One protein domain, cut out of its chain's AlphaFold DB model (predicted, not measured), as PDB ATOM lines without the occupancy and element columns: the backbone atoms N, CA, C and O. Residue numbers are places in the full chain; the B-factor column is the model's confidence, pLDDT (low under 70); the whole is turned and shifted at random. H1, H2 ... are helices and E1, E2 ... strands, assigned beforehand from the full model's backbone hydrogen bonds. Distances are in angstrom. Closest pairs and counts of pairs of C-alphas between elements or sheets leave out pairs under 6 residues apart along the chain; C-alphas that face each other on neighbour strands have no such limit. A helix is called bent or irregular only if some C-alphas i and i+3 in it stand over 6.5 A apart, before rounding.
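This is residues 7 to 200 of the 215 residues of the protein "DUF1863 domain-containing protein" of Spiroplasma chinense (UniProt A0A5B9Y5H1). A twisted parallel sheet of four strands, E1 to E4, forms the core, with H8 and part of H1 over one face and H3 over the other. H2 and H6 pack on H3, H5 packs on H6, and H4 packs on H8. The printed part has 194 residues with eight named helices and four named strands, in the order E1 H1 H2 E2 H3 E3 H4 H5 H6 E4 H7 H8; the class is mixed. The whole is compact, with a radius of gyration of the C-alphas of 16.0 A and spans of 52 by 41 by 32 A.

The sheet runs E1, residues 7 to 11, E2, residues 68 to 73, E3, residues 101 to 106, and E4, residues 169 to 172. Within hydrogen-bond range are N 9 and O 68 at 2.9 A, N 71 and O 103 at 2.8 A, and N 104 and O 169 at 2.8 A. H1, residues 14 to 31, is on the sheet at a height of 9.6 A, its closest C-alphas to E2 being Asn 17 and Leu 72, 7.4 A. H3, residues 81 to 91, is on the opposite face, over E1 and E2; E2, H3 and E3 form a strand-helix-strand unit, two parallel neighbour strands with a helix between, its crossover right-handed. H8, residues 181 to 198, is on the same face as H1, over E2 and E3; the closest C-alphas of E3 and H8 are Gly 101 and Ala 195, 4.4 A. H8 is the hub: it touches H1, H4, residues 121 to 128, and H7, residues 173 to 177. H4 and H8 stand at a shallow tilt of 5 degrees, opposite ways, closest at C-alphas 126 and 187, 6.6 A. H2, residues 51 to 62, touches H3 at C-alphas 59 and 89, 5.6 A. H6, residues 155 to 161, touches H3 at C-alphas 156 and 84, 7.4 A, and H5, residues 143 to 149, at C-alphas 158 and 147, 6.5 A. Every O i to N i+4 pair is within hydrogen-bond range in H2 to H8; in H1, 12 of 14 are.

E1 begins at C-alpha 7, (3.995, 2.438, 5.026). H1 spans 23.9 A, with a kink of 33 degrees near residue 21, and is irregular: C-alphas 16 and 19 are 8.2 A apart. E3 spans 16.3 A. H8 spans 25.4 A and ends at C-alpha 198, (-6.756, 11.634, 8.513).

The C-alphas of Gly 48 and Gly 131, the two farthest apart, are 53.3 A apart. The printed part has no cut. The links H1 to H2, E3 to H4 and H4 to H5 are long. Mean pLDDT of the printed part is 82.7; residues 40 to 46 and 112 to 139 are under 70.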
ATOM      1  N   LYS A   7       4.194   3.792   5.559       94.81
ATOM      2  CA  LYS A   7       3.995   2.438   5.026       94.81
ATOM      3  C   LYS A   7       2.749   2.422   4.146       94.81
ATOM      4  O   LYS A   7       1.654   2.693   4.656       94.81
ATOM      5  N   VAL A   8       2.914   2.127   2.863       95.38
ATOM      6  CA  VAL A   8       1.876   2.239   1.835       95.38
ATOM      7  C   VAL A   8       1.563   0.875   1.231       95.38
ATOM      8  O   VAL A   8       2.465   0.152   0.822       95.38
ATOM      9  N   TYR A   9       0.275   0.561   1.130       94.06
ATOM     10  CA  TYR A   9      -0.241  -0.560   0.350       94.06
ATOM     11  C   TYR A   9      -0.871  -0.035  -0.944       94.06
ATOM     12  O   TYR A   9      -1.789   0.785  -0.903       94.06
ATOM     13  N   ILE A  10      -0.394  -0.483  -2.098       93.81
ATOM     14  CA  ILE A  10      -0.879  -0.079  -3.418       93.81
ATOM     15  C   ILE A  10      -1.842  -1.149  -3.928       93.81
ATOM     16  O   ILE A  10      -1.432  -2.227  -4.348       93.81
ATOM     17  N   SER A  11      -3.127  -0.814  -3.923       92.56
ATOM     18  CA  SER A  11      -4.200  -1.645  -4.463       92.56
ATOM     19  C   SER A  11      -4.462  -1.266  -5.921       92.56
ATOM     20  O   SER A  11      -4.669  -0.094  -6.257       92.56
ATOM     21  N   PHE A  12      -4.422  -2.253  -6.812       91.19
ATOM     22  CA  PHE A  12      -4.674  -2.079  -8.241       91.19
ATOM     23  C   PHE A  12      -5.071  -3.411  -8.876       91.19
ATOM     24  O   PHE A  12      -4.730  -4.480  -8.383       91.19
ATOM     25  N   LYS A  13      -5.781  -3.344 -10.001       87.38
ATOM     26  CA  LYS A  13      -6.113  -4.527 -10.799       87.38
ATOM     27  C   LYS A  13      -4.964  -4.854 -11.755       87.38
ATOM     28  O   LYS A  13      -4.611  -4.007 -12.586       87.38
ATOM     29  N   TYR A  14      -4.373  -6.046 -11.644       81.56
ATOM     30  CA  TYR A  14      -3.121  -6.376 -12.336       81.56
ATOM     31  C   TYR A  14      -3.247  -6.322 -13.860       81.56
ATOM     32  O   TYR A  14      -2.405  -5.726 -14.532       81.56
ATOM     33  N   THR A  15      -4.311  -6.912 -14.407       76.75
ATOM     34  CA  THR A  15      -4.498  -7.081 -15.854       76.75
ATOM     35  C   THR A  15      -4.566  -5.768 -16.630       76.75
ATOM     36  O   THR A  15      -4.131  -5.722 -17.778       76.75
ATOM     37  N   GLU A  16      -5.080  -4.700 -16.020       74.88
ATOM     38  CA  GLU A  16      -5.295  -3.414 -16.688       74.88
ATOM     39  C   GLU A  16      -4.287  -2.336 -16.266       74.88
ATOM     40  O   GLU A  16      -3.934  -1.479 -17.074       74.88
ATOM     41  N   ASN A  17      -3.800  -2.365 -15.019       83.50
ATOM     42  CA  ASN A  17      -3.161  -1.190 -14.413       83.50
ATOM     43  C   ASN A  17      -1.688  -1.388 -14.030       83.50
ATOM     44  O   ASN A  17      -1.083  -0.473 -13.466       83.50
ATOM     45  N   LYS A  18      -1.083  -2.535 -14.375       88.75
ATOM     46  CA  LYS A  18       0.314  -2.872 -14.050       88.75
ATOM     47  C   LYS A  18       1.313  -1.756 -14.376       88.75
ATOM     48  O   LYS A  18       2.099  -1.393 -13.509       88.75
ATOM     49  N   ARG A  19       1.222  -1.143 -15.563       91.94
ATOM     50  CA  ARG A  19       2.140  -0.066 -15.989       91.94
ATOM     51  C   ARG A  19       2.174   1.138 -15.038       91.94
ATOM     52  O   ARG A  19       3.207   1.772 -14.881       91.94
ATOM     53  N   TYR A  20       1.042   1.469 -14.413       93.56
ATOM     54  CA  TYR A  20       0.944   2.613 -13.502       93.56
ATOM     55  C   TYR A  20       1.523   2.277 -12.136       93.56
ATOM     56  O   TYR A  20       2.176   3.111 -11.514       93.56
ATOM     57  N   ARG A  21       1.330   1.031 -11.692       91.62
ATOM     58  CA  ARG A  21       2.010   0.513 -10.510       91.62
ATOM     59  C   ARG A  21       3.525   0.505 -10.718       91.62
ATOM     60  O   ARG A  21       4.234   0.982  -9.844       91.62
ATOM     61  N   GLU A  22       4.010   0.011 -11.856       92.44
ATOM     62  CA  GLU A  22       5.443  -0.001 -12.187       92.44
ATOM     63  C   GLU A  22       6.024   1.415 -12.199       92.44
ATOM     64  O   GLU A  22       6.979   1.672 -11.476       92.44
ATOM     65  N   ALA A  23       5.379   2.360 -12.889       93.81
ATOM     66  CA  ALA A  23       5.824   3.754 -12.915       93.81
ATOM     67  C   ALA A  23       5.868   4.406 -11.518       93.81
ATOM     68  O   ALA A  23       6.810   5.130 -11.195       93.81
ATOM     69  N   LEU A  24       4.865   4.147 -10.666       94.38
ATOM     70  CA  LEU A  24       4.848   4.662  -9.294       94.38
ATOM     71  C   LEU A  24       5.975   4.053  -8.443       94.38
ATOM     72  O   LEU A  24       6.583   4.756  -7.638       94.38
ATOM     73  N   THR A  25       6.265   2.767  -8.625       92.88
ATOM     74  CA  THR A  25       7.347   2.074  -7.915       92.88
ATOM     75  C   THR A  25       8.719   2.514  -8.392       92.88
ATOM     76  O   THR A  25       9.556   2.810  -7.554       92.88
ATOM     77  N   GLU A  26       8.936   2.672  -9.696       93.81
ATOM     78  CA  GLU A  26      10.189   3.212 -10.237       93.81
ATOM     79  C   GLU A  26      10.474   4.621  -9.702       93.81
ATOM     80  O   GLU A  26      11.604   4.944  -9.329       93.81
ATOM     81  N   LEU A  27       9.442   5.467  -9.618       93.62
ATOM     82  CA  LEU A  27       9.554   6.778  -8.984       93.62
ATOM     83  C   LEU A  27       9.919   6.648  -7.495       93.62
ATOM     84  O   LEU A  27      10.807   7.354  -7.008       93.62
ATOM     85  N   ASN A  28       9.247   5.742  -6.779       94.38
ATOM     86  CA  ASN A  28       9.497   5.494  -5.364       94.38
ATOM     87  C   ASN A  28      10.911   4.955  -5.104       94.38
ATOM     88  O   ASN A  28      11.550   5.395  -4.159       94.38
ATOM     89  N   ASP A  29      11.439   4.078  -5.951       92.19
ATOM     90  CA  ASP A  29      12.788   3.522  -5.809       92.19
ATOM     91  C   ASP A  29      13.867   4.590  -6.021       92.19
ATOM     92  O   ASP A  29      14.914   4.575  -5.373       92.19
ATOM     93  N   ARG A  30      13.600   5.561  -6.902       90.44
ATOM     94  CA  ARG A  30      14.524   6.663  -7.202       90.44
ATOM     95  C   ARG A  30      14.575   7.729  -6.110       90.44
ATOM     96  O   ARG A  30      15.646   8.277  -5.864       90.44
ATOM     97  N   ILE A  31      13.429   8.076  -5.518       87.75
ATOM     98  CA  ILE A  31      13.282   9.276  -4.664       87.75
ATOM     99  C   ILE A  31      12.876   8.922  -3.222       87.75
ATOM    100  O   ILE A  31      13.005   9.745  -2.321       87.75
ATOM    101  N   ARG A  32      12.457   7.678  -2.975       88.94
ATOM    102  CA  ARG A  32      12.004   7.144  -1.682       88.94
ATOM    103  C   ARG A  32      10.867   7.965  -1.067       88.94
ATOM    104  O   ARG A  32      11.016   8.607  -0.031       88.94
ATOM    105  N   ILE A  33       9.708   7.894  -1.714       91.56
ATOM    106  CA  ILE A  33       8.475   8.612  -1.355       91.56
ATOM    107  C   ILE A  33       7.768   7.936  -0.164       91.56
ATOM    108  O   ILE A  33       7.277   8.611   0.739       91.56
ATOM    109  N   PHE A  34       7.715   6.602  -0.151       94.38
ATOM    110  CA  PHE A  34       7.077   5.774   0.875       94.38
ATOM    111  C   PHE A  34       7.749   4.388   0.988       94.38
ATOM    112  O   PHE A  34       8.537   3.983   0.133       94.38
ATOM    113  N   GLU A  35       7.430   3.638   2.044       93.50
ATOM    114  CA  GLU A  35       7.746   2.207   2.138       93.50
ATOM    115  C   GLU A  35       6.634   1.400   1.465       93.50
ATOM    116  O   GLU A  35       5.480   1.484   1.885       93.50
ATOM    117  N   ASP A  36       6.967   0.629   0.431       91.56
ATOM    118  CA  ASP A  36       6.010  -0.217  -0.283       91.56
ATOM    119  C   ASP A  36       5.790  -1.539   0.474       91.56
ATOM    120  O   ASP A  36       6.716  -2.329   0.648       91.56
ATOM    121  N   TRP A  37       4.562  -1.753   0.941       89.81
ATOM    122  CA  TRP A  37       4.095  -2.955   1.645       89.81
ATOM    123  C   TRP A  37       3.055  -3.731   0.820       89.81
ATOM    124  O   TRP A  37       2.311  -4.551   1.355       89.81
ATOM    125  N   SER A  38       2.960  -3.447  -0.478       84.00
ATOM    126  CA  SER A  38       2.009  -4.094  -1.384       84.00
ATOM    127  C   SER A  38       2.472  -5.497  -1.759       84.00
ATOM    128  O   SER A  38       3.669  -5.749  -1.898       84.00
ATOM    129  N   VAL A  39       1.517  -6.382  -2.025       73.25
ATOM    130  CA  VAL A  39       1.768  -7.682  -2.664       73.25
ATOM    131  C   VAL A  39       1.149  -7.715  -4.053       73.25
ATOM    132  O   VAL A  39       0.203  -6.973  -4.328       73.25
ATOM    133  N   PHE A  40       1.673  -8.544  -4.959       64.12
ATOM    134  CA  PHE A  40       1.052  -8.684  -6.272       64.12
ATOM    135  C   PHE A  40      -0.231  -9.516  -6.163       64.12
ATOM    136  O   PHE A  40      -0.302 -10.479  -5.408       64.12
ATOM    137  N   GLU A  41      -1.240  -9.200  -6.981       56.69
ATOM    138  CA  GLU A  41      -2.481  -9.994  -7.085       56.69
ATOM    139  C   GLU A  41      -2.187 -11.475  -7.417       56.69
ATOM    140  O   GLU A  41      -2.925 -12.365  -7.007       56.69
ATOM    141  N   GLY A  42      -1.069 -11.751  -8.103       58.75
ATOM    142  CA  GLY A  42      -0.576 -13.108  -8.365       58.75
ATOM    143  C   GLY A  42       0.114 -13.801  -7.182       58.75
ATOM    144  O   GLY A  42       0.293 -15.017  -7.234       58.75
ATOM    145  N   ASP A  43       0.477 -13.064  -6.130       62.59
ATOM    146  CA  ASP A  43       1.124 -13.597  -4.923       62.59
ATOM    147  C   ASP A  43       0.111 -14.091  -3.888       62.59
ATOM    148  O   ASP A  43       0.491 -14.803  -2.960       62.59
ATOM    149  N   ILE A  44      -1.169 -13.731  -4.034       67.12
ATOM    150  CA  ILE A  44      -2.243 -14.178  -3.148       67.12
ATOM    151  C   ILE A  44      -2.719 -15.550  -3.646       67.12
ATOM    152  O   ILE A  44      -3.417 -15.620  -4.662       67.12
ATOM    153  N   PRO A  45      -2.392 -16.663  -2.962       64.12
ATOM    154  CA  PRO A  45      -2.864 -17.973  -3.382       64.12
ATOM    155  C   PRO A  45      -4.391 -18.023  -3.274       64.12
ATOM    156  O   PRO A  45      -4.947 -18.003  -2.183       64.12
ATOM    157  N   ASP A  46      -5.095 -18.090  -4.403       69.62
ATOM    158  CA  ASP A  46      -6.564 -18.137  -4.436       69.62
ATOM    159  C   ASP A  46      -7.120 -19.535  -4.763       69.62
ATOM    160  O   ASP A  46      -8.282 -19.856  -4.471       69.62
ATOM    161  N   LYS A  47      -6.269 -20.403  -5.320       73.19
ATOM    162  CA  LYS A  47      -6.593 -21.786  -5.676       73.19
ATOM    163  C   LYS A  47      -6.738 -22.655  -4.434       73.19
ATOM    164  O   LYS A  47      -5.837 -22.749  -3.609       73.19
ATOM    165  N   GLY A  48      -7.876 -23.340  -4.331       75.19
ATOM    166  CA  GLY A  48      -8.156 -24.275  -3.236       75.19
ATOM    167  C   GLY A  48      -8.461 -23.619  -1.885       75.19
ATOM    168  O   GLY A  48      -8.800 -24.332  -0.946       75.19
ATOM    169  N   LEU A  49      -8.397 -22.287  -1.783       81.44
ATOM    170  CA  LEU A  49      -8.801 -21.548  -0.589       81.44
ATOM    171  C   LEU A  49     -10.248 -21.063  -0.702       81.44
ATOM    172  O   LEU A  49     -10.754 -20.802  -1.794       81.44
ATOM    173  N   THR A  50     -10.913 -20.929   0.440       85.44
ATOM    174  CA  THR A  50     -12.206 -20.245   0.570       85.44
ATOM    175  C   THR A  50     -12.024 -18.727   0.547       85.44
ATOM    176  O   THR A  50     -10.940 -18.218   0.836       85.44
ATOM    177  N   ASP A  51     -13.095 -17.985   0.255       85.06
ATOM    178  CA  ASP A  51     -13.058 -16.516   0.292       85.06
ATOM    179  C   ASP A  51     -12.646 -15.994   1.677       85.06
ATOM    180  O   ASP A  51     -11.872 -15.048   1.768       85.06
ATOM    181  N   GLU A  52     -13.088 -16.639   2.760       85.25
ATOM    182  CA  GLU A  52     -12.710 -16.243   4.122       85.25
ATOM    183  C   GLU A  52     -11.222 -16.470   4.413       85.25
ATOM    184  O   GLU A  52     -10.582 -15.622   5.032       85.25
ATOM    185  N   GLN A  53     -10.640 -17.574   3.936       85.31
ATOM    186  CA  GLN A  53      -9.199 -17.806   4.082       85.31
ATOM    187  C   GLN A  53      -8.393 -16.722   3.367       85.31
ATOM    188  O   GLN A  53      -7.504 -16.137   3.975       85.31
ATOM    189  N   ILE A  54      -8.758 -16.395   2.125       84.25
ATOM    190  CA  ILE A  54      -8.061 -15.365   1.348       84.25
ATOM    191  C   ILE A  54      -8.198 -13.993   2.018       84.25
ATOM    192  O   ILE A  54      -7.213 -13.275   2.167       84.25
ATOM    193  N   ARG A  55      -9.400 -13.636   2.486       84.19
ATOM    194  CA  ARG A  55      -9.642 -12.379   3.213       84.19
ATOM    195  C   ARG A  55      -8.797 -12.279   4.477       84.19
ATOM    196  O   ARG A  55      -8.249 -11.213   4.754       84.19
ATOM    197  N   ARG A  56      -8.674 -13.372   5.236       84.12
ATOM    198  CA  ARG A  56      -7.817 -13.422   6.426       84.12
ATOM    199  C   ARG A  56      -6.348 -13.242   6.068       84.12
ATOM    200  O   ARG A  56      -5.697 -12.447   6.730       84.12
ATOM    201  N   THR A  57      -5.854 -13.900   5.021       84.44
ATOM    202  CA  THR A  57      -4.479 -13.717   4.532       84.44
ATOM    203  C   THR A  57      -4.229 -12.263   4.126       84.44
ATOM    204  O   THR A  57      -3.302 -11.641   4.636       84.44
ATOM    205  N   ILE A  58      -5.109 -11.669   3.311       83.38
ATOM    206  CA  ILE A  58      -5.024 -10.251   2.922       83.38
ATOM    207  C   ILE A  58      -4.928  -9.348   4.150       83.38
ATOM    208  O   ILE A  58      -4.019  -8.528   4.256       83.38
ATOM    209  N   ARG A  59      -5.841  -9.527   5.105       82.75
ATOM    210  CA  ARG A  59      -5.933  -8.679   6.292       82.75
ATOM    211  C   ARG A  59      -4.754  -8.867   7.254       82.75
ATOM    212  O   ARG A  59      -4.224  -7.882   7.754       82.75
ATOM    213  N   ASP A  60      -4.389 -10.110   7.554       81.31
ATOM    214  CA  ASP A  60      -3.501 -10.447   8.674       81.31
ATOM    215  C   ASP A  60      -2.026 -10.594   8.253       81.31
ATOM    216  O   ASP A  60      -1.139 -10.437   9.100       81.31
ATOM    217  N   GLU A  61      -1.757 -10.870   6.972       79.69
ATOM    218  CA  GLU A  61      -0.402 -11.080   6.443       79.69
ATOM    219  C   GLU A  61       0.070  -9.921   5.563       79.69
ATOM    220  O   GLU A  61       1.184  -9.439   5.757       79.69
ATOM    221  N   TYR A  62      -0.768  -9.434   4.641       78.62
ATOM    222  CA  TYR A  62      -0.334  -8.448   3.641       78.62
ATOM    223  C   TYR A  62      -0.580  -6.998   4.062       78.62
ATOM    224  O   TYR A  62       0.281  -6.140   3.895       78.62
ATOM    225  N   ILE A  63      -1.739  -6.712   4.651       81.56
ATOM    226  CA  ILE A  63      -2.174  -5.339   4.935       81.56
ATOM    227  C   ILE A  63      -1.773  -4.878   6.351       81.56
ATOM    228  O   ILE A  63      -1.712  -3.681   6.610       81.56
ATOM    229  N   ARG A  64      -1.424  -5.793   7.265       79.12
ATOM    230  CA  ARG A  64      -1.266  -5.524   8.711       79.12
ATOM    231  C   ARG A  64      -0.457  -4.276   9.078       79.12
ATOM    232  O   ARG A  64      -0.829  -3.547   9.994       79.12
ATOM    233  N   GLU A  65       0.673  -4.069   8.415       85.31
ATOM    234  CA  GLU A  65       1.631  -3.023   8.786       85.31
ATOM    235  C   GLU A  65       1.428  -1.719   8.012       85.31
ATOM    236  O   GLU A  65       1.987  -0.690   8.401       85.31
ATOM    237  N   ALA A  66       0.657  -1.737   6.923       91.94
ATOM    238  CA  ALA A  66       0.440  -0.546   6.121       91.94
ATOM    239  C   ALA A  66      -0.414   0.477   6.885       91.94
ATOM    240  O   ALA A  66      -1.190   0.171   7.787       91.94
ATOM    241  N   THR A  67      -0.221   1.749   6.558       94.50
ATOM    242  CA  THR A  67      -0.879   2.873   7.246       94.50
ATOM    243  C   THR A  67      -1.683   3.750   6.298       94.50
ATOM    244  O   THR A  67      -2.560   4.501   6.735       94.50
ATOM    245  N   VAL A  68      -1.395   3.629   5.002       95.88
ATOM    246  CA  VAL A  68      -2.083   4.290   3.903       95.88
ATOM    247  C   VAL A  68      -2.293   3.265   2.795       95.88
ATOM    248  O   VAL A  68      -1.370   2.527   2.454       95.88
ATOM    249  N   LEU A  69      -3.489   3.243   2.220       96.38
ATOM    250  CA  LEU A  69      -3.785   2.537   0.983       96.38
ATOM    251  C   LEU A  69      -3.825   3.548  -0.167       96.38
ATOM    252  O   LEU A  69      -4.582   4.520  -0.115       96.38
ATOM    253  N   ILE A  70      -3.028   3.309  -1.208       96.50
ATOM    254  CA  ILE A  70      -3.151   3.989  -2.501       96.50
ATOM    255  C   ILE A  70      -3.952   3.083  -3.431       96.50
ATOM    256  O   ILE A  70      -3.504   1.994  -3.774       96.50
ATOM    257  N   LEU A  71      -5.122   3.537  -3.868       95.50
ATOM    258  CA  LEU A  71      -5.903   2.866  -4.899       95.50
ATOM    259  C   LEU A  71      -5.568   3.469  -6.264       95.50
ATOM    260  O   LEU A  71      -5.904   4.627  -6.526       95.50
ATOM    261  N   LEU A  72      -4.971   2.679  -7.157       94.56
ATOM    262  CA  LEU A  72      -4.854   3.034  -8.575       94.56
ATOM    263  C   LEU A  72      -6.175   2.687  -9.271       94.56
ATOM    264  O   LEU A  72      -6.408   1.553  -9.696       94.56
ATOM    265  N   ASN A  73      -7.070   3.668  -9.338       93.00
ATOM    266  CA  ASN A  73      -8.425   3.493  -9.839       93.00
ATOM    267  C   ASN A  73      -8.431   3.547 -11.375       93.00
ATOM    268  O   ASN A  73      -8.327   4.620 -11.964       93.00
ATOM    269  N   GLY A  74      -8.517   2.377 -12.013       89.56
ATOM    270  CA  GLY A  74      -8.649   2.217 -13.467       89.56
ATOM    271  C   GLY A  74     -10.054   1.795 -13.899       89.56
ATOM    272  O   GLY A  74     -11.021   1.920 -13.148       89.56
ATOM    273  N   LYS A  75     -10.195   1.281 -15.125       88.56
ATOM    274  CA  LYS A  75     -11.489   0.777 -15.618       88.56
ATOM    275  C   LYS A  75     -11.930  -0.466 -14.848       88.56
ATOM    276  O   LYS A  75     -11.105  -1.304 -14.499       88.56
ATOM    277  N   LYS A  76     -13.250  -0.626 -14.679       83.19
ATOM    278  CA  LYS A  76     -13.866  -1.850 -14.123       83.19
ATOM    279  C   LYS A  76     -13.204  -2.303 -12.807       83.19
ATOM    280  O   LYS A  76     -12.816  -3.460 -12.669       83.19
ATOM    281  N   MET A  77     -13.037  -1.381 -11.854       84.88
ATOM    282  CA  MET A  77     -12.612  -1.725 -10.488       84.88
ATOM    283  C   MET A  77     -13.812  -2.166  -9.639       84.88
ATOM    284  O   MET A  77     -13.661  -2.967  -8.722       84.88
ATOM    285  N   TYR A  78     -15.015  -1.681  -9.973       83.88
ATOM    286  CA  TYR A  78     -16.264  -1.966  -9.260       83.88
ATOM    287  C   TYR A  78     -16.654  -3.446  -9.186       83.88
ATOM    288  O   TYR A  78     -17.502  -3.793  -8.367       83.88
ATOM    289  N   ASP A  79     -16.099  -4.301 -10.046       84.50
ATOM    290  CA  ASP A  79     -16.406  -5.730 -10.098       84.50
ATOM    291  C   ASP A  79     -15.271  -6.627  -9.588       84.50
ATOM    292  O   ASP A  79     -15.401  -7.855  -9.645       84.50
ATOM    293  N   SER A  80     -14.185  -6.039  -9.072       87.50
ATOM    294  CA  SER A  80     -13.065  -6.791  -8.514       87.50
ATOM    295  C   SER A  80     -13.283  -7.102  -7.036       87.50
ATOM    296  O   SER A  80     -13.241  -6.220  -6.177       87.50
ATOM    297  N   LYS A  81     -13.445  -8.395  -6.734       88.00
ATOM    298  CA  LYS A  81     -13.549  -8.892  -5.356       88.00
ATOM    299  C   LYS A  81     -12.287  -8.608  -4.534       88.00
ATOM    300  O   LYS A  81     -12.403  -8.334  -3.350       88.00
ATOM    301  N   PHE A  82     -11.103  -8.655  -5.150       87.25
ATOM    302  CA  PHE A  82      -9.843  -8.441  -4.436       87.25
ATOM    303  C   PHE A  82      -9.725  -6.987  -3.985       87.25
ATOM    304  O   PHE A  82      -9.533  -6.746  -2.800       87.25
ATOM    305  N   ILE A  83      -9.997  -6.034  -4.884       91.06
ATOM    306  CA  ILE A  83     -10.035  -4.604  -4.544       91.06
ATOM    307  C   ILE A  83     -11.072  -4.329  -3.450       91.06
ATOM    308  O   ILE A  83     -10.820  -3.565  -2.521       91.06
ATOM    309  N   ASP A  84     -12.245  -4.961  -3.537       92.44
ATOM    310  CA  ASP A  84     -13.279  -4.828  -2.514       92.44
ATOM    311  C   ASP A  84     -12.810  -5.318  -1.132       92.44
ATOM    312  O   ASP A  84     -13.053  -4.654  -0.120       92.44
ATOM    313  N   TRP A  85     -12.112  -6.455  -1.088       91.56
ATOM    314  CA  TRP A  85     -11.564  -7.031   0.142       91.56
ATOM    315  C   TRP A  85     -10.416  -6.197   0.712       91.56
ATOM    316  O   TRP A  85     -10.374  -5.987   1.922       91.56
ATOM    317  N   GLU A  86      -9.523  -5.688  -0.136       92.50
ATOM    318  CA  GLU A  86      -8.419  -4.809   0.261       92.50
ATOM    319  C   GLU A  86      -8.935  -3.482   0.823       92.50
ATOM    320  O   GLU A  86      -8.509  -3.060   1.897       92.50
ATOM    321  N   LEU A  87      -9.915  -2.853   0.160       94.38
ATOM    322  CA  LEU A  87     -10.556  -1.637   0.666       94.38
ATOM    323  C   LEU A  87     -11.272  -1.884   1.990       94.38
ATOM    324  O   LEU A  87     -11.145  -1.077   2.907       94.38
ATOM    325  N   HIS A  88     -12.004  -2.992   2.116       94.12
ATOM    326  CA  HIS A  88     -12.624  -3.350   3.387       94.12
ATOM    327  C   HIS A  88     -11.572  -3.530   4.487       94.12
ATOM    328  O   HIS A  88     -11.740  -3.000   5.581       94.12
ATOM    329  N   ALA A  89     -10.481  -4.250   4.212       91.94
ATOM    330  CA  ALA A  89      -9.398  -4.452   5.170       91.94
ATOM    331  C   ALA A  89      -8.724  -3.130   5.574       91.94
ATOM    332  O   ALA A  89      -8.436  -2.946   6.753       91.94
ATOM    333  N   ALA A  90      -8.536  -2.199   4.636       93.88
ATOM    334  CA  ALA A  90      -7.986  -0.872   4.911       93.88
ATOM    335  C   ALA A  90      -8.936   0.017   5.731       93.88
ATOM    336  O   ALA A  90      -8.481   0.815   6.548       93.88
ATOM    337  N   MET A  91     -10.251  -0.105   5.531       94.56
ATOM    338  CA  MET A  91     -11.265   0.664   6.261       94.56
ATOM    339  C   MET A  91     -11.548   0.109   7.665       94.56
ATOM    340  O   MET A  91     -11.938   0.863   8.557       94.56
ATOM    341  N   TYR A  92     -11.374  -1.197   7.864       92.12
ATOM    342  CA  TYR A  92     -11.711  -1.888   9.106       92.12
ATOM    343  C   TYR A  92     -10.735  -1.546  10.243       92.12
ATOM    344  O   TYR A  92      -9.530  -1.758  10.126       92.12
ATOM    345  N   ASP A  93     -11.257  -1.064  11.375       91.06
ATOM    346  CA  ASP A  93     -10.461  -0.763  12.573       91.06
ATOM    347  C   ASP A  93     -10.510  -1.927  13.572       91.06
ATOM    348  O   ASP A  93     -11.382  -2.009  14.437       91.06
ATOM    349  N   GLY A  94      -9.581  -2.870  13.423       84.94
ATOM    350  CA  GLY A  94      -9.455  -4.038  14.288       84.94
ATOM    351  C   GLY A  94      -8.478  -3.845  15.452       84.94
ATOM    352  O   GLY A  94      -7.760  -2.850  15.577       84.94
ATOM    353  N   GLU A  95      -8.389  -4.854  16.319       81.75
ATOM    354  CA  GLU A  95      -7.387  -4.874  17.393       81.75
ATOM    355  C   GLU A  95      -5.961  -4.985  16.840       81.75
ATOM    356  O   GLU A  95      -5.081  -4.233  17.256       81.75
ATOM    357  N   LYS A  96      -5.756  -5.893  15.874       79.00
ATOM    358  CA  LYS A  96      -4.448  -6.186  15.261       79.00
ATOM    359  C   LYS A  96      -4.114  -5.297  14.064       79.00
ATOM    360  O   LYS A  96      -2.956  -4.946  13.887       79.00
ATOM    361  N   ASN A  97      -5.120  -4.942  13.267       79.81
ATOM    362  CA  ASN A  97      -4.966  -4.168  12.036       79.81
ATOM    363  C   ASN A  97      -5.748  -2.870  12.203       79.81
ATOM    364  O   ASN A  97      -6.967  -2.914  12.367       79.81
ATOM    365  N   LYS A  98      -5.047  -1.737  12.226       89.75
ATOM    366  CA  LYS A  98      -5.679  -0.423  12.378       89.75
ATOM    367  C   LYS A  98      -6.124   0.115  11.029       89.75
ATOM    368  O   LYS A  98      -5.443  -0.101  10.029       89.75
ATOM    369  N   LYS A  99      -7.225   0.869  11.030       92.75
ATOM    370  CA  LYS A  99      -7.723   1.544   9.825       92.75
ATOM    371  C   LYS A  99      -6.657   2.450   9.199       92.75
ATOM    372  O   LYS A  99      -5.872   3.107   9.894       92.75
ATOM    373  N   MET A 100      -6.664   2.502   7.875       94.94
ATOM    374  CA  MET A 100      -5.708   3.230   7.048       94.94
ATOM    375  C   MET A 100      -6.289   4.525   6.504       94.94
ATOM    376  O   MET A 100      -7.500   4.722   6.451       94.94
ATOM    377  N   GLY A 101      -5.399   5.420   6.084       95.44
ATOM    378  CA  GLY A 101      -5.778   6.514   5.196       95.44
ATOM    379  C   GLY A 101      -5.971   5.978   3.785       95.44
ATOM    380  O   GLY A 101      -5.248   5.070   3.390       95.44
ATOM    381  N   ILE A 102      -6.902   6.534   3.016       95.44
ATOM    382  CA  ILE A 102      -7.110   6.127   1.621       95.44
ATOM    383  C   ILE A 102      -6.816   7.313   0.707       95.44
ATOM    384  O   ILE A 102      -7.417   8.381   0.845       95.44
ATOM    385  N   LEU A 103      -5.896   7.099  -0.231       94.56
ATOM    386  CA  LEU A 103      -5.607   7.979  -1.357       94.56
ATOM    387  C   LEU A 103      -6.030   7.266  -2.640       94.56
ATOM    388  O   LEU A 103      -5.636   6.131  -2.887       94.56
ATOM    389  N   VAL A 104      -6.815   7.931  -3.474       93.25
ATOM    390  CA  VAL A 104      -7.282   7.404  -4.754       93.25
ATOM    391  C   VAL A 104      -6.616   8.184  -5.873       93.25
ATOM    392  O   VAL A 104      -6.745   9.404  -5.957       93.25
ATOM    393  N   ILE A 105      -5.911   7.473  -6.749       92.81
ATOM    394  CA  ILE A 105      -5.316   8.036  -7.957       92.81
ATOM    395  C   ILE A 105      -6.117   7.514  -9.146       92.81
ATOM    396  O   ILE A 105      -6.012   6.347  -9.523       92.81
ATOM    397  N   ASN A 106      -6.934   8.385  -9.729       91.31
ATOM    398  CA  ASN A 106      -7.662   8.111 -10.958       91.31
ATOM    399  C   ASN A 106      -6.676   8.032 -12.120       91.31
ATOM    400  O   ASN A 106      -5.939   8.978 -12.408       91.31
ATOM    401  N   LEU A 107      -6.663   6.886 -12.787       92.56
ATOM    402  CA  LEU A 107      -5.835   6.667 -13.961       92.56
ATOM    403  C   LEU A 107      -6.424   7.416 -15.171       92.56
ATOM    404  O   LEU A 107      -7.634   7.657 -15.203       92.56
ATOM    405  N   PRO A 108      -5.613   7.751 -16.196       90.00
ATOM    406  CA  PRO A 108      -6.048   8.528 -17.368       90.00
ATOM    407  C   PRO A 108      -7.327   8.003 -18.035       90.00
ATOM    408  O   PRO A 108      -8.139   8.750 -18.566       90.00
ATOM    409  N   GLU A 109      -7.535   6.694 -17.960       85.94
ATOM    410  CA  GLU A 109      -8.677   5.988 -18.531       85.94
ATOM    411  C   GLU A 109     -10.033   6.263 -17.872       85.94
ATOM    412  O   GLU A 109     -11.072   5.973 -18.470       85.94
ATOM    413  N   VAL A 110     -10.025   6.759 -16.638       83.50
ATOM    414  CA  VAL A 110     -11.223   7.079 -15.849       83.50
ATOM    415  C   VAL A 110     -11.197   8.532 -15.390       83.50
ATOM    416  O   VAL A 110     -11.808   8.885 -14.386       83.50
ATOM    417  N   LYS A 111     -10.457   9.371 -16.117       70.12
ATOM    418  CA  LYS A 111     -10.355  10.795 -15.834       70.12
ATOM    419  C   LYS A 111     -11.744  11.434 -15.849       70.12
ATOM    420  O   LYS A 111     -12.523  11.235 -16.777       70.12
ATOM    421  N   HIS A 112     -11.998  12.243 -14.828       66.56
ATOM    422  CA  HIS A 112     -13.132  13.155 -14.760       66.56
ATOM    423  C   HIS A 112     -12.603  14.589 -14.806       66.56
ATOM    424  O   HIS A 112     -11.507  14.860 -14.308       66.56
ATOM    425  N   GLU A 113     -13.353  15.485 -15.446       52.19
ATOM    426  CA  GLU A 113     -13.005  16.910 -15.550       52.19
ATOM    427  C   GLU A 113     -13.068  17.598 -14.176       52.19
ATOM    428  O   GLU A 113     -12.234  18.452 -13.870       52.19
ATOM    429  N   ASP A 114     -13.970  17.125 -13.313       52.56
ATOM    430  CA  ASP A 114     -14.118  17.583 -11.938       52.56
ATOM    431  C   ASP A 114     -13.192  16.786 -11.005       52.56
ATOM    432  O   ASP A 114     -13.340  15.579 -10.790       52.56
ATOM    433  N   CYS A 115     -12.195  17.464 -10.438       51.97
ATOM    434  CA  CYS A 115     -11.407  16.926  -9.336       51.97
ATOM    435  C   CYS A 115     -12.263  16.957  -8.064       51.97
ATOM    436  O   CYS A 115     -12.244  17.950  -7.343       51.97
ATOM    437  N   ASP A 116     -13.004  15.882  -7.781       51.09
ATOM    438  CA  ASP A 116     -13.678  15.688  -6.490       51.09
ATOM    439  C   ASP A 116     -12.627  15.485  -5.383       51.09
ATOM    440  O   ASP A 116     -12.365  14.383  -4.910       51.09
ATOM    441  N   LEU A 117     -11.962  16.562  -4.981       50.59
ATOM    442  CA  LEU A 117     -10.960  16.549  -3.928       50.59
ATOM    443  C   LEU A 117     -11.693  16.522  -2.593       50.59
ATOM    444  O   LEU A 117     -12.072  17.560  -2.047       50.59
ATOM    445  N   SER A 118     -11.960  15.318  -2.085       43.34
ATOM    446  CA  SER A 118     -12.660  15.218  -0.815       43.34
ATOM    447  C   SER A 118     -11.767  15.685   0.329       43.34
ATOM    448  O   SER A 118     -10.805  15.043   0.737       43.34
ATOM    449  N   HIS A 119     -12.169  16.846   0.841       44.09
ATOM    450  CA  HIS A 119     -11.884  17.361   2.166       44.09
ATOM    451  C   HIS A 119     -10.440  17.827   2.420       44.09
ATOM    452  O   HIS A 119      -9.629  17.105   2.995       44.09
ATOM    453  N   SER A 120     -10.155  19.096   2.088       45.69
ATOM    454  CA  SER A 120      -9.516  20.114   2.960       45.69
ATOM    455  C   SER A 120      -8.638  21.105   2.188       45.69
ATOM    456  O   SER A 120      -7.992  20.746   1.206       45.69
ATOM    457  N   GLY A 121      -8.518  22.326   2.718       52.50
ATOM    458  CA  GLY A 121      -7.549  23.330   2.260       52.50
ATOM    459  C   GLY A 121      -6.072  22.896   2.338       52.50
ATOM    460  O   GLY A 121      -5.198  23.612   1.867       52.50
ATOM    461  N   GLU A 122      -5.750  21.716   2.887       56.81
ATOM    462  CA  GLU A 122      -4.388  21.167   2.814       56.81
ATOM    463  C   GLU A 122      -4.028  20.754   1.385       56.81
ATOM    464  O   GLU A 122      -2.917  21.019   0.936       56.81
ATOM    465  N   ILE A 123      -4.965  20.142   0.647       61.06
ATOM    466  CA  ILE A 123      -4.724  19.802  -0.759       61.06
ATOM    467  C   ILE A 123      -4.695  21.070  -1.608       61.06
ATOM    468  O   ILE A 123      -3.908  21.166  -2.544       61.06
ATOM    469  N   GLU A 124      -5.501  22.066  -1.243       60.62
ATOM    470  CA  GLU A 124      -5.452  23.390  -1.854       60.62
ATOM    471  C   GLU A 124      -4.035  23.969  -1.778       60.62
ATOM    472  O   GLU A 124      -3.489  24.314  -2.818       60.62
ATOM    473  N   ASN A 125      -3.383  23.947  -0.610       60.84
ATOM    474  CA  ASN A 125      -1.988  24.383  -0.482       60.84
ATOM    475  C   ASN A 125      -1.026  23.560  -1.355       60.84
ATOM    476  O   ASN A 125      -0.190  24.148  -2.033       60.84
ATOM    477  N   ILE A 126      -1.188  22.231  -1.445       65.56
ATOM    478  CA  ILE A 126      -0.343  21.377  -2.309       65.56
ATOM    479  C   ILE A 126      -0.400  21.828  -3.784       65.56
ATOM    480  O   ILE A 126       0.616  21.809  -4.487       65.56
ATOM    481  N   TYR A 127      -1.571  22.234  -4.284       64.19
ATOM    482  CA  TYR A 127      -1.733  22.682  -5.674       64.19
ATOM    483  C   TYR A 127      -1.480  24.194  -5.860       64.19
ATOM    484  O   TYR A 127      -0.906  24.586  -6.881       64.19
ATOM    485  N   LEU A 128      -1.820  25.036  -4.875       59.06
ATOM    486  CA  LEU A 128      -1.596  26.487  -4.882       59.06
ATOM    487  C   LEU A 128      -0.119  26.859  -4.741       59.06
ATOM    488  O   LEU A 128       0.337  27.744  -5.462       59.06
ATOM    489  N   GLU A 129       0.651  26.169  -3.894       54.31
ATOM    490  CA  GLU A 129       2.111  26.357  -3.782       54.31
ATOM    491  C   GLU A 129       2.818  26.109  -5.126       54.31
ATOM    492  O   GLU A 129       3.889  26.649  -5.390       54.31
ATOM    493  N   ASN A 130       2.168  25.363  -6.025       56.31
ATOM    494  CA  ASN A 130       2.634  25.076  -7.376       56.31
ATOM    495  C   ASN A 130       1.972  25.952  -8.465       56.31
ATOM    496  O   ASN A 130       2.201  25.731  -9.659       56.31
ATOM    497  N   GLY A 131       1.172  26.955  -8.094       52.91
ATOM    498  CA  GLY A 131       0.586  27.938  -9.011       52.91
ATOM    499  C   GLY A 131      -0.596  27.434  -9.847       52.91
ATOM    500  O   GLY A 131      -0.777  27.896 -10.972       52.91
ATOM    501  N   GLU A 132      -1.380  26.470  -9.353       57.38
ATOM    502  CA  GLU A 132      -2.575  25.959 -10.044       57.38
ATOM    503  C   GLU A 132      -3.857  26.436  -9.348       57.38
ATOM    504  O   GLU A 132      -4.186  25.989  -8.253       57.38
ATOM    505  N   PHE A 133      -4.598  27.342  -9.996       44.03
ATOM    506  CA  PHE A 133      -5.919  27.786  -9.541       44.03
ATOM    507  C   PHE A 133      -6.993  26.824 -10.065       44.03
ATOM    508  O   PHE A 133      -7.084  26.593 -11.273       44.03
ATOM    509  N   ARG A 134      -7.820  26.271  -9.174       56.16
ATOM    510  CA  ARG A 134      -9.022  25.504  -9.532       56.16
ATOM    511  C   ARG A 134     -10.216  26.037  -8.751       56.16
ATOM    512  O   ARG A 134     -10.065  26.486  -7.621       56.16
ATOM    513  N   THR A 135     -11.400  25.976  -9.356       45.19
ATOM    514  CA  THR A 135     -12.655  26.233  -8.645       45.19
ATOM    515  C   THR A 135     -12.948  25.029  -7.764       45.19
ATOM    516  O   THR A 135     -13.192  23.932  -8.263       45.19
ATOM    517  N   TRP A 136     -12.886  25.236  -6.455       54.56
ATOM    518  CA  TRP A 136     -13.177  24.210  -5.467       54.56
ATOM    519  C   TRP A 136     -14.659  24.225  -5.135       54.56
ATOM    520  O   TRP A 136     -15.212  25.263  -4.777       54.56
ATOM    521  N   SER A 137     -15.282  23.057  -5.216       53.31
ATOM    522  CA  SER A 137     -16.661  22.853  -4.789       53.31
ATOM    523  C   SER A 137     -16.679  21.819  -3.668       53.31
ATOM    524  O   SER A 137     -15.905  20.858  -3.721       53.31
ATOM    525  N   PRO A 138     -17.545  21.975  -2.650       61.38
ATOM    526  CA  PRO A 138     -17.829  20.893  -1.721       61.38
ATOM    527  C   PRO A 138     -18.175  19.618  -2.494       61.38
ATOM    528  O   PRO A 138     -18.852  19.681  -3.521       61.38
ATOM    529  N   VAL A 139     -17.708  18.469  -2.003       66.25
ATOM    530  CA  VAL A 139     -18.047  17.178  -2.610       66.25
ATOM    531  C   VAL A 139     -19.559  17.031  -2.635       66.25
ATOM    532  O   VAL A 139     -20.201  17.128  -1.591       66.25
ATOM    533  N   GLU A 140     -20.108  16.783  -3.823       75.56
ATOM    534  CA  GLU A 140     -21.521  16.454  -3.984       75.56
ATOM    535  C   GLU A 140     -21.835  15.199  -3.158       75.56
ATOM    536  O   GLU A 140     -21.173  14.172  -3.307       75.56
ATOM    537  N   LYS A 141     -22.813  15.293  -2.257       79.62
ATOM    538  CA  LYS A 141     -23.135  14.252  -1.271       79.62
ATOM    539  C   LYS A 141     -24.205  13.283  -1.767       79.62
ATOM    540  O   LYS A 141     -24.419  12.241  -1.150       79.62
ATOM    541  N   GLN A 142     -24.864  13.584  -2.884       85.56
ATOM    542  CA  GLN A 142     -25.820  12.671  -3.495       85.56
ATOM    543  C   GLN A 142     -25.123  11.438  -4.071       85.56
ATOM    544  O   GLN A 142     -24.302  11.526  -4.988       85.56
ATOM    545  N   TYR A 143     -25.501  10.267  -3.549       86.94
ATOM    546  CA  TYR A 143     -24.926   8.986  -3.952       86.94
ATOM    547  C   TYR A 143     -25.047   8.732  -5.455       86.94
ATOM    548  O   TYR A 143     -24.063   8.333  -6.063       86.94
ATOM    549  N   ASP A 144     -26.208   8.985  -6.066       87.69
ATOM    550  CA  ASP A 144     -26.421   8.690  -7.488       87.69
ATOM    551  C   ASP A 144     -25.517   9.541  -8.390       87.69
ATOM    552  O   ASP A 144     -24.924   9.026  -9.340       87.69
ATOM    553  N   ILE A 145     -25.315  10.818  -8.037       85.75
ATOM    554  CA  ILE A 145     -24.388  11.704  -8.755       85.75
ATOM    555  C   ILE A 145     -22.953  11.201  -8.593       85.75
ATOM    556  O   ILE A 145     -22.232  11.046  -9.579       85.75
ATOM    557  N   GLN A 146     -22.539  10.889  -7.363       85.38
ATOM    558  CA  GLN A 146     -21.201  10.356  -7.103       85.38
ATOM    559  C   GLN A 146     -20.989   8.981  -7.734       85.38
ATOM    560  O   GLN A 146     -19.881   8.650  -8.148       85.38
ATOM    561  N   ARG A 147     -22.038   8.171  -7.867       88.81
ATOM    562  CA  ARG A 147     -21.956   6.866  -8.513       88.81
ATOM    563  C   ARG A 147     -21.768   6.996 -10.016       88.81
ATOM    564  O   ARG A 147     -20.985   6.225 -10.566       88.81
ATOM    565  N   GLU A 148     -22.422   7.961 -10.657       86.75
ATOM    566  CA  GLU A 148     -22.194   8.253 -12.074       86.75
ATOM    567  C   GLU A 148     -20.783   8.818 -12.300       86.75
ATOM    568  O   GLU A 148     -20.053   8.349 -13.180       86.75
ATOM    569  N   ARG A 149     -20.346   9.747 -11.439       84.06
ATOM    570  CA  ARG A 149     -18.985  10.309 -11.462       84.06
ATOM    571  C   ARG A 149     -17.908   9.269 -11.197       84.06
ATOM    572  O   ARG A 149     -16.869   9.306 -11.822       84.06
ATOM    573  N   HIS A 150     -18.135   8.305 -10.315       85.50
ATOM    574  CA  HIS A 150     -17.143   7.286  -9.961       85.50
ATOM    575  C   HIS A 150     -17.594   5.896 -10.412       85.50
ATOM    576  O   HIS A 150     -17.404   4.903  -9.706       85.50
ATOM    577  N   LYS A 151     -18.171   5.794 -11.619       88.06
ATOM    578  CA  LYS A 151     -18.755   4.541 -12.144       88.06
ATOM    579  C   LYS A 151     -17.782   3.368 -12.193       88.06
ATOM    580  O   LYS A 151     -18.185   2.213 -12.068       88.06
ATOM    581  N   ASN A 152     -16.493   3.662 -12.366       89.19
ATOM    582  CA  ASN A 152     -15.442   2.652 -12.400       89.19
ATOM    583  C   ASN A 152     -14.982   2.217 -11.008       89.19
ATOM    584  O   ASN A 152     -14.470   1.106 -10.888       89.19
ATOM    585  N   ALA A 153     -15.193   3.045  -9.982       90.06
ATOM    586  CA  ALA A 153     -14.699   2.812  -8.636       90.06
ATOM    587  C   ALA A 153     -15.552   1.786  -7.863       90.06
ATOM    588  O   ALA A 153     -16.757   1.638  -8.125       90.06
ATOM    589  N   PRO A 154     -14.968   1.100  -6.865       92.25
ATOM    590  CA  PRO A 154     -15.698   0.208  -5.966       92.25
ATOM    591  C   PRO A 154     -16.855   0.905  -5.247       92.25
ATOM    592  O   PRO A 154     -16.708   2.007  -4.724       92.25
ATOM    593  N   THR A 155     -18.013   0.244  -5.171       91.69
ATOM    594  CA  THR A 155     -19.225   0.799  -4.544       91.69
ATOM    595  C   THR A 155     -18.988   1.247  -3.098       91.69
ATOM    596  O   THR A 155     -19.414   2.336  -2.717       91.69
ATOM    597  N   ARG A 156     -18.246   0.450  -2.317       94.00
ATOM    598  CA  ARG A 156     -17.846   0.763  -0.934       94.00
ATOM    599  C   ARG A 156     -17.088   2.085  -0.827       94.00
ATOM    600  O   ARG A 156     -17.307   2.841   0.115       94.00
ATOM    601  N   LEU A 157     -16.210   2.365  -1.792       93.31
ATOM    602  CA  LEU A 157     -15.433   3.600  -1.835       93.31
ATOM    603  C   LEU A 157     -16.352   4.805  -2.048       93.31
ATOM    604  O   LEU A 157     -16.283   5.761  -1.284       93.31
ATOM    605  N   VAL A 158     -17.254   4.722  -3.031       90.88
ATOM    606  CA  VAL A 158     -18.202   5.800  -3.361       90.88
ATOM    607  C   VAL A 158     -19.161   6.081  -2.201       90.88
ATOM    608  O   VAL A 158     -19.406   7.237  -1.869       90.88
ATOM    609  N   LYS A 159     -19.666   5.041  -1.527       91.94
ATOM    610  CA  LYS A 159     -20.512   5.209  -0.335       91.94
ATOM    611  C   LYS A 159     -19.782   5.889   0.821       91.94
ATOM    612  O   LYS A 159     -20.383   6.681   1.534       91.94
ATOM    613  N   ASN A 160     -18.499   5.587   1.011       92.75
ATOM    614  CA  ASN A 160     -17.695   6.219   2.053       92.75
ATOM    615  C   ASN A 160     -17.301   7.659   1.699       92.75
ATOM    616  O   ASN A 160     -17.265   8.502   2.586       92.75
ATOM    617  N   LEU A 161     -17.085   7.962   0.417       89.00
ATOM    618  CA  LEU A 161     -16.768   9.305  -0.080       89.00
ATOM    619  C   LEU A 161     -17.841  10.351   0.279       89.00
ATOM    620  O   LEU A 161     -17.518  11.497   0.584       89.00
ATOM    621  N   ILE A 162     -19.119   9.963   0.268       88.19
ATOM    622  CA  ILE A 162     -20.232  10.870   0.586       88.19
ATOM    623  C   ILE A 162     -20.488  11.044   2.088       88.19
ATOM    624  O   ILE A 162     -21.358  11.820   2.464       88.19
ATOM    625  N   ARG A 163     -19.752  10.373   2.978       88.50
ATOM    626  CA  ARG A 163     -19.943  10.538   4.430       88.50
ATOM    627  C   ARG A 163     -19.285  11.827   4.918       88.50
ATOM    628  O   ARG A 163     -18.284  12.272   4.366       88.50
ATOM    629  N   ASP A 164     -19.851  12.461   5.939       84.62
ATOM    630  CA  ASP A 164     -19.330  13.740   6.459       84.62
ATOM    631  C   ASP A 164     -18.087  13.574   7.335       84.62
ATOM    632  O   ASP A 164     -17.248  14.465   7.411       84.62
ATOM    633  N   ASN A 165     -17.939  12.406   7.955       86.25
ATOM    634  CA  ASN A 165     -16.827  12.040   8.828       86.25
ATOM    635  C   ASN A 165     -15.784  11.155   8.126       86.25
ATOM    636  O   ASN A 165     -15.053  10.407   8.775       86.25
ATOM    637  N   VAL A 166     -15.722  11.227   6.795       88.94
ATOM    638  CA  VAL A 166     -14.749  10.503   5.979       88.94
ATOM    639  C   VAL A 166     -14.103  11.465   4.992       88.94
ATOM    640  O   VAL A 166     -14.776  12.160   4.238       88.94
ATOM    641  N   ALA A 167     -12.774  11.466   4.977       86.69
ATOM    642  CA  ALA A 167     -11.959  12.185   4.013       86.69
ATOM    643  C   ALA A 167     -11.103  11.191   3.216       86.69
ATOM    644  O   ALA A 167     -10.264  10.477   3.777       86.69
ATOM    645  N   ILE A 168     -11.338  11.144   1.904       86.81
ATOM    646  CA  ILE A 168     -10.632  10.305   0.927       86.81
ATOM    647  C   ILE A 168     -10.155  11.191  -0.226       86.81
ATOM    648  O   ILE A 168     -10.953  11.702  -1.010       86.81
ATOM    649  N   ASN A 169      -8.851  11.351  -0.383       84.50
ATOM    650  CA  ASN A 169      -8.330  12.220  -1.434       84.50
ATOM    651  C   ASN A 169      -8.460  11.521  -2.794       84.50
ATOM    652  O   ASN A 169      -7.956  10.412  -2.946       84.50
ATOM    653  N   PHE A 170      -9.095  12.163  -3.778       84.38
ATOM    654  CA  PHE A 170      -9.080  11.720  -5.176       84.38
ATOM    655  C   PHE A 170      -8.226  12.676  -6.000       84.38
ATOM    656  O   PHE A 170      -8.484  13.875  -6.043       84.38
ATOM    657  N   VAL A 171      -7.227  12.141  -6.690       86.38
ATOM    658  CA  VAL A 171      -6.335  12.907  -7.566       86.38
ATOM    659  C   VAL A 171      -6.249  12.253  -8.937       86.38
ATOM    660  O   VAL A 171      -6.452  11.051  -9.077       86.38
ATOM    661  N   GLN A 172      -5.962  13.042  -9.967       87.19
ATOM    662  CA  GLN A 172      -5.812  12.543 -11.334       87.19
ATOM    663  C   GLN A 172      -4.337  12.234 -11.606       87.19
ATOM    664  O   GLN A 172      -3.476  13.076 -11.350       87.19
ATOM    665  N   TRP A 173      -4.041  11.057 -12.165       90.94
ATOM    666  CA  TRP A 173      -2.680  10.643 -12.529       90.94
ATOM    667  C   TRP A 173      -1.994  11.690 -13.406       90.94
ATOM    668  O   TRP A 173      -0.875  12.108 -13.128       90.94
ATOM    669  N   GLU A 174      -2.686  12.163 -14.444       87.25
ATOM    670  CA  GLU A 174      -2.138  13.164 -15.362       87.25
ATOM    671  C   GLU A 174      -1.710  14.435 -14.631       87.25
ATOM    672  O   GLU A 174      -0.668  14.990 -14.948       87.25
ATOM    673  N   GLU A 175      -2.463  14.861 -13.615       82.88
ATOM    674  CA  GLU A 175      -2.151  16.066 -12.847       82.88
ATOM    675  C   GLU A 175      -0.954  15.864 -11.921       82.88
ATOM    676  O   GLU A 175      -0.159  16.784 -11.750       82.88
ATOM    677  N   LEU A 176      -0.778  14.672 -11.345       87.25
ATOM    678  CA  LEU A 176       0.404  14.375 -10.534       87.25
ATOM    679  C   LEU A 176       1.684  14.487 -11.366       87.25
ATOM    680  O   LEU A 176       2.631  15.141 -10.943       87.25
ATOM    681  N   PHE A 177       1.680  13.908 -12.568       88.56
ATOM    682  CA  PHE A 177       2.879  13.766 -13.398       88.56
ATOM    683  C   PHE A 177       3.066  14.875 -14.446       88.56
ATOM    684  O   PHE A 177       4.115  14.940 -15.086       88.56
ATOM    685  N   LYS A 178       2.103  15.795 -14.601       85.69
ATOM    686  CA  LYS A 178       2.112  16.869 -15.616       85.69
ATOM    687  C   LYS A 178       3.394  17.703 -15.648       85.69
ATOM    688  O   LYS A 178       3.795  18.162 -16.713       85.69
ATOM    689  N   ARG A 179       4.006  17.946 -14.484       84.00
ATOM    690  CA  ARG A 179       5.195  18.803 -14.330       84.00
ATOM    691  C   ARG A 179       6.486  18.017 -14.074       84.00
ATOM    692  O   ARG A 179       7.490  18.598 -13.672       84.00
ATOM    693  N   GLY A 180       6.461  16.712 -14.334       89.06
ATOM    694  CA  GLY A 180       7.601  15.820 -14.171       89.06
ATOM    695  C   GLY A 180       7.719  15.197 -12.780       89.06
ATOM    696  O   GLY A 180       7.044  15.579 -11.821       89.06
ATOM    697  N   ASP A 181       8.616  14.220 -12.700       89.94
ATOM    698  CA  ASP A 181       8.750  13.273 -11.591       89.94
ATOM    699  C   ASP A 181       9.037  13.915 -10.231       89.94
ATOM    700  O   ASP A 181       8.505  13.462  -9.224       89.94
ATOM    701  N   SER A 182       9.851  14.976 -10.182       88.88
ATOM    702  CA  SER A 182      10.200  15.628  -8.910       88.88
ATOM    703  C   SER A 182       8.969  16.245  -8.244       88.88
ATOM    704  O   SER A 182       8.722  16.015  -7.067       88.88
ATOM    705  N   ILE A 183       8.160  16.977  -9.016       88.00
ATOM    706  CA  ILE A 183       6.933  17.602  -8.506       88.00
ATOM    707  C   ILE A 183       5.884  16.528  -8.195       88.00
ATOM    708  O   ILE A 183       5.158  16.642  -7.208       88.00
ATOM    709  N   ALA A 184       5.816  15.466  -9.005       89.88
ATOM    710  CA  ALA A 184       4.958  14.320  -8.722       89.88
ATOM    711  C   ALA A 184       5.313  13.681  -7.371       89.88
ATOM    712  O   ALA A 184       4.418  13.426  -6.567       89.88
ATOM    713  N   ALA A 185       6.605  13.481  -7.095       91.31
ATOM    714  CA  ALA A 185       7.084  12.925  -5.837       91.31
ATOM    715  C   ALA A 185       6.664  13.789  -4.641       91.31
ATOM    716  O   ALA A 185       6.024  13.273  -3.726       91.31
ATOM    717  N   ASP A 186       6.913  15.101  -4.685       88.88
ATOM    718  CA  ASP A 186       6.544  16.027  -3.603       88.88
ATOM    719  C   ASP A 186       5.028  16.038  -3.333       88.88
ATOM    720  O   ASP A 186       4.575  16.019  -2.179       88.88
ATOM    721  N   ARG A 187       4.222  15.998  -4.405       88.25
ATOM    722  CA  ARG A 187       2.758  15.893  -4.317       88.25
ATOM    723  C   ARG A 187       2.335  14.582  -3.665       88.25
ATOM    724  O   ARG A 187       1.501  14.600  -2.764       88.25
ATOM    725  N   ILE A 188       2.906  13.452  -4.087       92.00
ATOM    726  CA  ILE A 188       2.563  12.136  -3.535       92.00
ATOM    727  C   ILE A 188       2.962  12.055  -2.059       92.00
ATOM    728  O   ILE A 188       2.139  11.609  -1.264       92.00
ATOM    729  N   VAL A 189       4.145  12.544  -1.662       91.62
ATOM    730  CA  VAL A 189       4.549  12.593  -0.243       91.62
ATOM    731  C   VAL A 189       3.503  13.344   0.585       91.62
ATOM    732  O   VAL A 189       3.024  12.834   1.597       91.62
ATOM    733  N   SER A 190       3.096  14.525   0.121       89.56
ATOM    734  CA  SER A 190       2.131  15.374   0.826       89.56
ATOM    735  C   SER A 190       0.736  14.741   0.908       89.56
ATOM    736  O   SER A 190       0.081  14.780   1.952       89.56
ATOM    737  N   LEU A 191       0.279  14.103  -0.173       91.06
ATOM    738  CA  LEU A 191      -1.011  13.411  -0.223       91.06
ATOM    739  C   LEU A 191      -1.037  12.168   0.673       91.06
ATOM    740  O   LEU A 191      -2.033  11.937   1.363       91.06
ATOM    741  N   VAL A 192       0.046  11.386   0.684       93.56
ATOM    742  CA  VAL A 192       0.203  10.216   1.559       93.56
ATOM    743  C   VAL A 192       0.239  10.653   3.021       93.56
ATOM    744  O   VAL A 192      -0.438  10.046   3.849       93.56
ATOM    745  N   ASP A 193       0.952  11.730   3.349       91.94
ATOM    746  CA  ASP A 193       0.989  12.269   4.709       91.94
ATOM    747  C   ASP A 193      -0.382  12.783   5.178       91.94
ATOM    748  O   ASP A 193      -0.813  12.477   6.295       91.94
ATOM    749  N   SER A 194      -1.126  13.480   4.313       89.44
ATOM    750  CA  SER A 194      -2.497  13.908   4.624       89.44
ATOM    751  C   SER A 194      -3.425  12.707   4.852       89.44
ATOM    752  O   SER A 194      -4.127  12.648   5.868       89.44
ATOM    753  N   ALA A 195      -3.379  11.691   3.979       92.38
ATOM    754  CA  ALA A 195      -4.155  10.461   4.151       92.38
ATOM    755  C   ALA A 195      -3.793   9.748   5.466       92.38
ATOM    756  O   ALA A 195      -4.679   9.369   6.239       92.38
ATOM    757  N   PHE A 196      -2.497   9.628   5.769       93.88
ATOM    758  CA  PHE A 196      -2.008   9.061   7.022       93.88
ATOM    759  C   PHE A 196      -2.593   9.800   8.225       93.88
ATOM    760  O   PHE A 196      -3.153   9.159   9.116       93.88
ATOM    761  N   LYS A 197      -2.498  11.131   8.275       90.94
ATOM    762  CA  LYS A 197      -3.007  11.939   9.397       90.94
ATOM    763  C   LYS A 197      -4.515  11.757   9.596       90.94
ATOM    764  O   LYS A 197      -4.960  11.558  10.730       90.94
ATOM    765  N   ARG A 198      -5.285  11.742   8.503       88.25
ATOM    766  CA  ARG A 198      -6.756  11.634   8.513       88.25
ATOM    767  C   ARG A 198      -7.280  10.268   8.929       88.25
ATOM    768  O   ARG A 198      -8.374  10.196   9.480       88.25
ATOM    769  N   ARG A 199      -6.501   9.193   8.767       91.75
ATOM    770  CA  ARG A 199      -6.955   7.822   9.076       91.75
ATOM    771  C   ARG A 199      -7.597   7.661  10.453       91.75
ATOM    772  O   ARG A 199      -8.540   6.900  10.605       91.75
ATOM    773  N   LYS A 200      -7.099   8.383  11.466       89.12
ATOM    774  CA  LYS A 200      -7.620   8.313  12.842       89.12
ATOM    775  C   LYS A 200      -8.996   8.966  12.980       89.12
ATOM    776  O   LYS A 200      -9.786   8.525  13.808       89.12
TER     777      LYS A 200